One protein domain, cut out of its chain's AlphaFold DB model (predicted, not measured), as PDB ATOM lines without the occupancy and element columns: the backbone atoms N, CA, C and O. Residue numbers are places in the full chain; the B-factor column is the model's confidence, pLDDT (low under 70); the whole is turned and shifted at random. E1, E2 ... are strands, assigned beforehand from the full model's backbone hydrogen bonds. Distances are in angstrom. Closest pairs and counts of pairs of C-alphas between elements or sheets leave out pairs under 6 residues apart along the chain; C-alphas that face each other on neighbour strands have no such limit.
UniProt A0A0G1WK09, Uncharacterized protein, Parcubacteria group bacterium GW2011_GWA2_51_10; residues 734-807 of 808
ATOM      1  N   THR A 734     209.026 221.257 193.003       86.00
ATOM      2  CA  THR A 734     208.005 221.874 192.158       86.00
ATOM      3  C   THR A 734     208.254 223.370 192.127       86.00
ATOM      4  O   THR A 734     208.219 224.011 193.171       86.00
ATOM      5  N   CYS A 735     208.528 223.922 190.947       86.81
ATOM      6  CA  CYS A 735     208.687 225.359 190.751       86.81
ATOM      7  C   CYS A 735     207.509 225.900 189.944       86.81
ATOM      8  O   CYS A 735     207.341 225.560 188.773       86.81
ATOM      9  N   ASN A 736     206.710 226.766 190.555       88.69
ATOM     10  CA  ASN A 736     205.554 227.398 189.925       88.69
ATOM     11  C   ASN A 736     205.799 228.896 189.775       88.69
ATOM     12  O   ASN A 736     206.489 229.495 190.597       88.69
ATOM     13  N   LYS A 737     205.219 229.522 188.740       87.88
ATOM     14  CA  LYS A 737     205.209 230.987 188.629       87.88
ATOM     15  C   LYS A 737     204.579 231.573 189.894       87.88
ATOM     16  O   LYS A 737     203.490 231.154 190.284       87.88
ATOM     17  N   ASP A 738     205.245 232.555 190.489       90.69
ATOM     18  CA  ASP A 738     204.675 233.337 191.578       90.69
ATOM     19  C   ASP A 738     203.585 234.252 191.010       90.69
ATOM     20  O   ASP A 738     203.853 235.166 190.227       90.69
ATOM     21  N   THR A 739     202.333 233.978 191.364       88.62
ATOM     22  CA  THR A 739     201.179 234.720 190.847       88.62
ATOM     23  C   THR A 739     201.063 236.126 191.433       88.62
ATOM     24  O   THR A 739     200.319 236.933 190.877       88.62
ATOM     25  N   SER A 740     201.822 236.456 192.488       87.06
ATOM     26  CA  SER A 740     201.953 237.839 192.964       87.06
ATOM     27  C   SER A 740     202.671 238.732 191.944       87.06
ATOM     28  O   SER A 740     202.403 239.933 191.870       87.06
ATOM     29  N   MET A 741     203.507 238.144 191.079       86.75
ATOM     30  CA  MET A 741     204.074 238.819 189.918       86.75
ATOM     31  C   MET A 741     203.139 238.671 188.708       86.75
ATOM     32  O   MET A 741     203.198 237.711 187.929       86.75
ATOM     33  N   GLY A 742     202.273 239.670 188.533       81.81
ATOM     34  CA  GLY A 742     201.433 239.809 187.345       81.81
ATOM     35  C   GLY A 742     202.243 239.976 186.051       81.81
ATOM     36  O   GLY A 742     203.455 240.196 186.063       81.81
ATOM     37  N   ASN A 743     201.570 239.879 184.902       81.19
ATOM     38  CA  ASN A 743     202.203 240.199 183.622       81.19
ATOM     39  C   ASN A 743     202.563 241.684 183.590       81.19
ATOM     40  O   ASN A 743     201.749 242.538 183.941       81.19
ATOM     41  N   VAL A 744     203.786 241.984 183.170       76.06
ATOM     42  CA  VAL A 744     204.345 243.324 183.270       76.06
ATOM     43  C   VAL A 744     205.031 243.742 181.980       76.06
ATOM     44  O   VAL A 744     205.828 242.996 181.420       76.06
ATOM     45  N   THR A 745     204.766 244.971 181.547       80.50
ATOM     46  CA  THR A 745     205.517 245.622 180.471       80.50
ATOM     47  C   THR A 745     206.692 246.384 181.076       80.50
ATOM     48  O   THR A 745     206.564 247.012 182.135       80.50
ATOM     49  N   ARG A 746     207.855 246.316 180.426       80.31
ATOM     50  CA  ARG A 746     209.085 246.982 180.864       80.31
ATOM     51  C   ARG A 746     209.685 247.775 179.717       80.31
ATOM     52  O   ARG A 746     209.697 247.312 178.582       80.31
ATOM     53  N   ALA A 747     210.161 248.975 180.033       77.94
ATOM     54  CA  ALA A 747     210.869 249.802 179.072       77.94
ATOM     55  C   ALA A 747     212.289 249.243 178.839       77.94
ATOM     56  O   ALA A 747     212.918 248.779 179.798       77.94
ATOM     57  N   PRO A 748     212.813 249.298 177.603       76.06
ATOM     58  CA  PRO A 748     214.207 248.964 177.319       76.06
ATOM     59  C   PRO A 748     215.190 249.768 178.189       76.06
ATOM     60  O   PRO A 748     214.967 250.946 178.456       76.06
ATOM     61  N   GLY A 749     216.285 249.132 178.619       78.25
ATOM     62  CA  GLY A 749     217.354 249.769 179.404       78.25
ATOM     63  C   GLY A 749     217.136 249.820 180.923       78.25
ATOM     64  O   GLY A 749     218.051 250.210 181.643       78.25
ATOM     65  N   ALA A 750     215.971 249.404 181.434       82.94
ATOM     66  CA  ALA A 750     215.705 249.353 182.872       82.94
ATOM     67  C   ALA A 750     216.194 248.043 183.520       82.94
ATOM     68  O   ALA A 750     215.939 246.952 183.006       82.94
ATOM     69  N   THR A 751     216.813 248.132 184.700       85.44
ATOM     70  CA  THR A 751     217.085 246.968 185.560       85.44
ATOM     71  C   THR A 751     215.825 246.613 186.347       85.44
ATOM     72  O   THR A 751     215.345 247.401 187.158       85.44
ATOM     73  N   THR A 752     215.262 245.430 186.105       86.62
ATOM     74  CA  THR A 752     213.996 244.990 186.710       86.62
ATOM     75  C   THR A 752     213.972 243.479 186.902       86.62
ATOM     76  O   THR A 752     214.610 242.741 186.159       86.62
ATOM     77  N   VAL A 753     213.152 243.011 187.848       88.00
ATOM     78  CA  VAL A 753     212.733 241.604 187.912       88.00
ATOM     79  C   VAL A 753     211.882 241.289 186.679       88.00
ATOM     80  O   VAL A 753     210.945 242.035 186.371       88.00
ATOM     81  N   ILE A 754     212.234 240.214 185.969       82.44
ATOM     82  CA  ILE A 754     211.599 239.768 184.712       82.44
ATOM     83  C   ILE A 754     210.818 238.452 184.858       82.44
ATOM     84  O   ILE A 754     210.044 238.099 183.975       82.44
ATOM     85  N   GLY A 755     210.970 237.756 185.988       86.06
ATOM     86  CA  GLY A 755     210.211 236.561 186.342       86.06
ATOM     87  C   GLY A 755     210.411 236.207 187.814       86.06
ATOM     88  O   GLY A 755     211.463 236.499 188.383       86.06
ATOM     89  N   GLN A 756     209.398 235.592 188.422       90.25
ATOM     90  CA  GLN A 756     209.421 235.155 189.814       90.25
ATOM     91  C   GLN A 756     208.762 233.781 189.920       90.25
ATOM     92  O   GLN A 756     207.711 233.534 189.320       90.25
ATOM     93  N   TYR A 757     209.401 232.885 190.668       89.81
ATOM     94  CA  TYR A 757     208.972 231.503 190.840       89.81
ATOM     95  C   TYR A 757     209.037 231.116 192.313       89.81
ATOM     96  O   TYR A 757     209.987 231.469 193.011       89.81
ATOM     97  N   ILE A 758     208.044 230.359 192.766       90.56
ATOM     98  CA  ILE A 758     208.036 229.698 194.067       90.56
ATOM     99  C   ILE A 758     208.443 228.251 193.823       90.56
ATOM    100  O   ILE A 758     207.717 227.500 193.170       90.56
ATOM    101  N   CYS A 759     209.618 227.883 194.322       88.19
ATOM    102  CA  CYS A 759     210.117 226.517 194.291       88.19
ATOM    103  C   CYS A 759     209.918 225.867 195.659       88.19
ATOM    104  O   CYS A 759     210.506 226.301 196.647       88.19
ATOM    105  N   THR A 760     209.113 224.812 195.699       86.62
ATOM    106  CA  THR A 760     208.815 224.040 196.904       86.62
ATOM    107  C   THR A 760     209.451 222.665 196.771       86.62
ATOM    108  O   THR A 760     209.100 221.891 195.874       86.62
ATOM    109  N   ALA A 761     210.415 222.373 197.642       83.56
ATOM    110  CA  ALA A 761     210.941 221.024 197.798       83.56
ATOM    111  C   ALA A 761     209.858 220.111 198.394       83.56
ATOM    112  O   ALA A 761     209.014 220.552 199.177       83.56
ATOM    113  N   GLY A 762     209.871 218.838 198.006       74.31
ATOM    114  CA  GLY A 762     209.044 217.813 198.630       74.31
ATOM    115  C   GLY A 762     209.393 217.619 200.107       74.31
ATOM    116  O   GLY A 762     210.400 218.111 200.603       74.31
ATOM    117  N   THR A 763     208.573 216.852 200.824       68.25
ATOM    118  CA  THR A 763     208.762 216.586 202.262       68.25
ATOM    119  C   THR A 763     209.824 215.520 202.566       68.25
ATOM    120  O   THR A 763     209.980 215.121 203.718       68.25
ATOM    121  N   SER A 764     210.507 215.010 201.538       64.56
ATOM    122  CA  SER A 764     211.351 213.814 201.604       64.56
ATOM    123  C   SER A 764     212.775 214.108 202.076       64.56
ATOM    124  O   SER A 764     213.257 213.449 202.990       64.56
ATOM    125  N   GLU A 765     213.441 215.078 201.448       70.19
ATOM    126  CA  GLU A 765     214.816 215.499 201.734       70.19
ATOM    127  C   GLU A 765     215.071 216.908 201.177       70.19
ATOM    128  O   GLU A 765     214.325 217.389 200.315       70.19
ATOM    129  N   ASP A 766     216.133 217.560 201.652       74.69
ATOM    130  CA  ASP A 766     216.541 218.874 201.159       74.69
ATOM    131  C   ASP A 766     216.997 218.797 199.697       74.69
ATOM    132  O   ASP A 766     217.815 217.960 199.315       74.69
ATOM    133  N   VAL A 767     216.510 219.720 198.865       78.19
ATOM    134  CA  VAL A 767     216.895 219.798 197.452       78.19
ATOM    135  C   VAL A 767     217.992 220.835 197.260       78.19
ATOM    136  O   VAL A 767     217.794 222.025 197.504       78.19
ATOM    137  N   ARG A 768     219.138 220.405 196.722       82.88
ATOM    138  CA  ARG A 768     220.195 221.317 196.272       82.88
ATOM    139  C   ARG A 768     220.026 221.671 194.795       82.88
ATOM    140  O   ARG A 768     220.330 220.872 193.911       82.88
ATOM    141  N   LEU A 769     219.629 222.911 194.523       78.44
ATOM    142  CA  LEU A 769     219.660 223.491 193.180       78.44
ATOM    143  C   LEU A 769     221.106 223.810 192.782       78.44
ATOM    144  O   LEU A 769     221.722 224.712 193.344       78.44
ATOM    145  N   SER A 770     221.652 223.057 191.828       83.56
ATOM    146  CA  SER A 770     223.023 223.284 191.341       83.56
ATOM    147  C   SER A 770     223.048 224.158 190.087       83.56
ATOM    148  O   SER A 770     223.873 225.060 189.984       83.56
ATOM    149  N   ASN A 771     222.105 223.935 189.166       79.12
ATOM    150  CA  ASN A 771     222.003 224.655 187.898       79.12
ATOM    151  C   ASN A 771     220.529 224.999 187.622       79.12
ATOM    152  O   ASN A 771     219.634 224.243 188.003       79.12
ATOM    153  N   MET A 772     220.280 226.111 186.928       77.12
ATOM    154  CA  MET A 772     218.950 226.515 186.467       77.12
ATOM    155  C   MET A 772     219.042 227.017 185.027       77.12
ATOM    156  O   MET A 772     219.906 227.834 184.712       77.12
ATOM    157  N   THR A 773     218.132 226.551 184.175       78.25
ATOM    158  CA  THR A 773     217.979 227.044 182.802       78.25
ATOM    159  C   THR A 773     216.700 227.862 182.722       78.25
ATOM    160  O   THR A 773     215.631 227.377 183.090       78.25
ATOM    161  N   VAL A 774     216.805 229.097 182.235       76.00
ATOM    162  CA  VAL A 774     215.655 229.972 181.986       76.00
ATOM    163  C   VAL A 774     215.394 229.982 180.486       76.00
ATOM    164  O   VAL A 774     216.282 230.327 179.714       76.00
ATOM    165  N   ALA A 775     214.188 229.590 180.083       75.00
ATOM    166  CA  ALA A 775     213.740 229.665 178.698       75.00
ATOM    167  C   ALA A 775     212.767 230.837 178.532       75.00
ATOM    168  O   ALA A 775     211.880 231.032 179.365       75.00
ATOM    169  N   PHE A 776     212.906 231.589 177.442       73.50
ATOM    170  CA  PHE A 776     211.996 232.681 177.106       73.50
ATOM    171  C   PHE A 776     211.058 232.252 175.976       73.50
ATOM    172  O   PHE A 776     211.494 231.722 174.958       73.50
ATOM    173  N   GLY A 777     209.760 232.509 176.132       67.31
ATOM    174  CA  GLY A 777     208.819 232.430 175.015       67.31
ATOM    175  C   GLY A 777     208.888 233.718 174.196       67.31
ATOM    176  O   GLY A 777     208.562 234.781 174.720       67.31
ATOM    177  N   LEU A 778     209.314 233.647 172.933       64.31
ATOM    178  CA  LEU A 778     209.371 234.814 172.045       64.31
ATOM    179  C   LEU A 778     208.056 234.994 171.271       64.31
ATOM    180  O   LEU A 778     207.528 234.046 170.694       64.31
ATOM    181  N   ALA A 779     207.566 236.234 171.197       61.75
ATOM    182  CA  ALA A 779     206.626 236.657 170.157       61.75
ATOM    183  C   ALA A 779     207.403 237.010 168.872       61.75
ATOM    184  O   ALA A 779     208.569 237.409 168.944       61.75
ATOM    185  N   SER A 780     206.790 236.862 167.690       56.72
ATOM    186  CA  SER A 780     207.492 237.068 166.413       56.72
ATOM    187  C   SER A 780     208.046 238.496 166.281       56.72
ATOM    188  O   SER A 780     207.293 239.452 166.461       56.72
ATOM    189  N   GLY A 781     209.322 238.633 165.897       59.50
ATOM    190  CA  GLY A 781     209.964 239.926 165.598       59.50
ATOM    191  C   GLY A 781     210.893 240.496 166.681       59.50
ATOM    192  O   GLY A 781     211.257 241.665 166.601       59.50
ATOM    193  N   MET A 782     211.282 239.704 167.685       62.22
ATOM    194  CA  MET A 782     212.149 240.135 168.795       62.22
ATOM    195  C   MET A 782     213.627 239.745 168.576       62.22
ATOM    196  O   MET A 782     213.912 238.691 168.009       62.22
ATOM    197  N   ALA A 783     214.571 240.592 169.015       63.00
ATOM    198  CA  ALA A 783     216.019 240.364 168.884       63.00
ATOM    199  C   ALA A 783     216.533 239.280 169.856       63.00
ATOM    200  O   ALA A 783     216.043 239.155 170.976       63.00
ATOM    201  N   THR A 784     217.562 238.521 169.462       60.22
ATOM    202  CA  THR A 784     218.087 237.360 170.217       60.22
ATOM    203  C   THR A 784     218.865 237.713 171.496       60.22
ATOM    204  O   THR A 784     219.246 236.816 172.242       60.22
ATOM    205  N   ASN A 785     219.103 239.000 171.771       69.06
ATOM    206  CA  ASN A 785     219.936 239.507 172.870       69.06
ATOM    207  C   ASN A 785     219.240 240.586 173.728       69.06
ATOM    208  O   ASN A 785     219.886 241.502 174.238       69.06
ATOM    209  N   MET A 786     217.914 240.511 173.880       72.19
ATOM    210  CA  MET A 786     217.125 241.541 174.575       72.19
ATOM    211  C   MET A 786     217.413 241.693 176.076       72.19
ATOM    212  O   MET A 786     217.093 242.738 176.643       72.19
ATOM    213  N   PHE A 787     218.008 240.688 176.721       78.88
ATOM    214  CA  PHE A 787     218.377 240.749 178.134       78.88
ATOM    215  C   PHE A 787     219.902 240.773 178.293       78.88
ATOM    216  O   PHE A 787     220.630 239.984 177.692       78.88
ATOM    217  N   GLN A 788     220.383 241.685 179.135       84.69
ATOM    218  CA  GLN A 788     221.787 241.796 179.527       84.69
ATOM    219  C   GLN A 788     221.888 241.767 181.049       84.69
ATOM    220  O   GLN A 788     220.976 242.218 181.742       84.69
ATOM    221  N   ASN A 789     223.008 241.259 181.561       87.44
ATOM    222  CA  ASN A 789     223.308 241.177 182.991       87.44
ATOM    223  C   ASN A 789     222.231 240.448 183.819       87.44
ATOM    224  O   ASN A 789     221.873 240.874 184.920       87.44
ATOM    225  N   MET A 790     221.705 239.335 183.301       87.56
ATOM    226  CA  MET A 790     220.695 238.549 184.007       87.56
ATOM    227  C   MET A 790     221.309 237.823 185.200       87.56
ATOM    228  O   MET A 790     222.338 237.161 185.085       87.56
ATOM    229  N   SER A 791     220.656 237.931 186.350       89.44
ATOM    230  CA  SER A 791     221.074 237.315 187.607       89.44
ATOM    231  C   SER A 791     219.867 236.696 188.307       89.44
ATOM    232  O   SER A 791     218.754 237.217 188.220       89.44
ATOM    233  N   LEU A 792     220.082 235.562 188.973       89.12
ATOM    234  CA  LEU A 792     219.070 234.882 189.776       89.12
ATOM    235  C   LEU A 792     219.214 235.327 191.233       89.12
ATOM    236  O   LEU A 792     220.328 235.409 191.742       89.12
ATOM    237  N   TRP A 793     218.101 235.603 191.908       89.19
ATOM    238  CA  TRP A 793     218.099 236.110 193.283       89.19
ATOM    239  C   TRP A 793     217.115 235.336 194.156       89.19
ATOM    240  O   TRP A 793     216.028 234.974 193.707       89.19
ATOM    241  N   GLN A 794     217.483 235.140 195.421       88.19
ATOM    242  CA  GLN A 794     216.599 234.701 196.498       88.19
ATOM    243  C   GLN A 794     216.612 235.776 197.590       88.19
ATOM    244  O   GLN A 794     217.591 235.931 198.322       88.19
ATOM    245  N   GLY A 795     215.531 236.556 197.681       85.88
ATOM    246  CA  GLY A 795     215.501 237.739 198.542       85.88
ATOM    247  C   GLY A 795     216.606 238.727 198.151       85.88
ATOM    248  O   GLY A 795     216.645 239.194 197.018       85.88
ATOM    249  N   SER A 796     217.517 239.021 199.077       88.94
ATOM    250  CA  SER A 796     218.674 239.904 198.859       88.94
ATOM    251  C   SER A 796     219.958 239.175 198.443       88.94
ATOM    252  O   SER A 796     220.990 239.819 198.274       88.94
ATOM    253  N   THR A 797     219.929 237.847 198.295       91.62
ATOM    254  CA  THR A 797     221.117 237.047 197.965       91.62
ATOM    255  C   THR A 797     221.101 236.654 196.494       91.62
ATOM    256  O   THR A 797     220.138 236.046 196.023       91.62
ATOM    257  N   GLN A 798     222.171 236.972 195.765       89.94
ATOM    258  CA  GLN A 798     222.353 236.493 194.397       89.94
ATOM    259  C   GLN A 798     222.726 235.006 194.409       89.94
ATOM    260  O   GLN A 798     223.635 234.589 195.126       89.94
ATOM    261  N   LEU A 799     222.039 234.214 193.590       86.44
ATOM    262  CA  LEU A 799     222.334 232.808 193.350       86.44
ATOM    263  C   LEU A 799     223.061 232.660 192.006       86.44
ATOM    264  O   LEU A 799     222.574 233.105 190.967       86.44
ATOM    265  N   GLY A 800     224.221 232.003 192.018       84.44
ATOM    266  CA  GLY A 800     225.039 231.808 190.818       84.44
ATOM    267  C   GLY A 800     225.755 233.081 190.350       84.44
ATOM    268  O   GLY A 800     226.029 233.981 191.140       84.44
ATOM    269  N   SER A 801     226.098 233.136 189.061       86.19
ATOM    270  CA  SER A 801     226.802 234.268 188.442       86.19
ATOM    271  C   SER A 801     225.885 235.065 187.513       86.19
ATOM    272  O   SER A 801     224.872 234.561 187.028       86.19
ATOM    273  N   THR A 802     226.234 236.328 187.273       88.12
ATOM    274  CA  THR A 802     225.529 237.177 186.309       88.12
ATOM    275  C   THR A 802     225.887 236.770 184.882       88.12
ATOM    276  O   THR A 802     227.061 236.727 184.518       88.12
ATOM    277  N   ILE A 803     224.874 236.541 184.050       85.81
ATOM    278  CA  ILE A 803     225.023 236.296 182.616       85.81
ATOM    279  C   ILE A 803     225.023 237.650 181.902       85.81
ATOM    280  O   ILE A 803     223.987 238.312 181.814       85.81
ATOM    281  N   SER A 804     226.188 238.080 181.412       81.75
ATOM    282  CA  SER A 804     226.385 239.410 180.811       81.75
ATOM    283  C   SER A 804     225.557 239.618 179.541       81.75
ATOM    284  O   SER A 804     224.910 240.654 179.395       81.75
ATOM    285  N   THR A 805     225.503 238.608 178.672       78.19
ATOM    286  CA  THR A 805     224.697 238.607 177.446       78.19
ATOM    287  C   THR A 805     223.821 237.368 177.448       78.19
ATOM    288  O   THR A 805     224.333 236.250 177.387       78.19
ATOM    289  N   VAL A 806     222.507 237.550 177.539       72.69
ATOM    290  CA  VAL A 806     221.568 236.429 177.506       72.69
ATOM    291  C   VAL A 806     221.278 236.110 176.048       72.69
ATOM    292  O   VAL A 806     220.598 236.877 175.367       72.69
ATOM    293  N   ALA A 807     221.828 234.998 175.565       64.38
ATOM    294  CA  ALA A 807     221.367 234.394 174.325       64.38
ATOM    295  C   ALA A 807     220.008 233.745 174.612       64.38
ATOM    296  O   ALA A 807     219.922 232.879 175.485       64.38
TER     297      ALA A 807
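What this domain is: This is residues 734 to 807 of the 808 residues of an uncharacterized protein of Parcubacteria group bacterium GW2011_GWA2_51_10 (UniProt A0A0G1WK09). Little of this elongated domain is regular structure: a short ribbon, the hairpin E1 and E2, and a longer ribbon, the hairpin E3 and E4, are joined by a long loop, whose residues 763 to 768 and 777 to 782 stick out. The printed part has 74 residues, 27 of them in four named strands, E1 to E4 in chain order, with no named helix; the class is all strand, in two antiparallel two-stranded sheets. It is loose, with a radius of gyration of the C-alphas of 14.3 A, and spans 44 by 26 by 24 A.

How they stand to each other: E1, residues 734 to 737, is antiparallel to E2, residues 757 to 761, at 165 degrees; N 736 and O 758 are 2.9 A apart, within hydrogen-bond range. E3, residues 787 to 794, is antiparallel to E4, residues 797 to 806, at 166 degrees; N 799 and O 792 are 2.8 A apart, within range. E2 and E3 are apart.

Where its parts are: E1 begins at C-alpha 734 (208.005, 221.874, 192.158) and is 10.2 A long; E2 is 12.7 A. E3 is 19.4 A. E4, 20.5 A, bends by 68 degrees at residue 800 and ends at C-alpha 806 (221.568, 236.429, 177.506).

The domain as a whole: The C-alphas farthest apart, of Ser 764 and Gly 781, are 44.5 A apart. The printed part has no cut. The links E1 to E2 and E2 to E3 are long. Residues 763 to 764, 777 to 785 and 807 have pLDDT under 70.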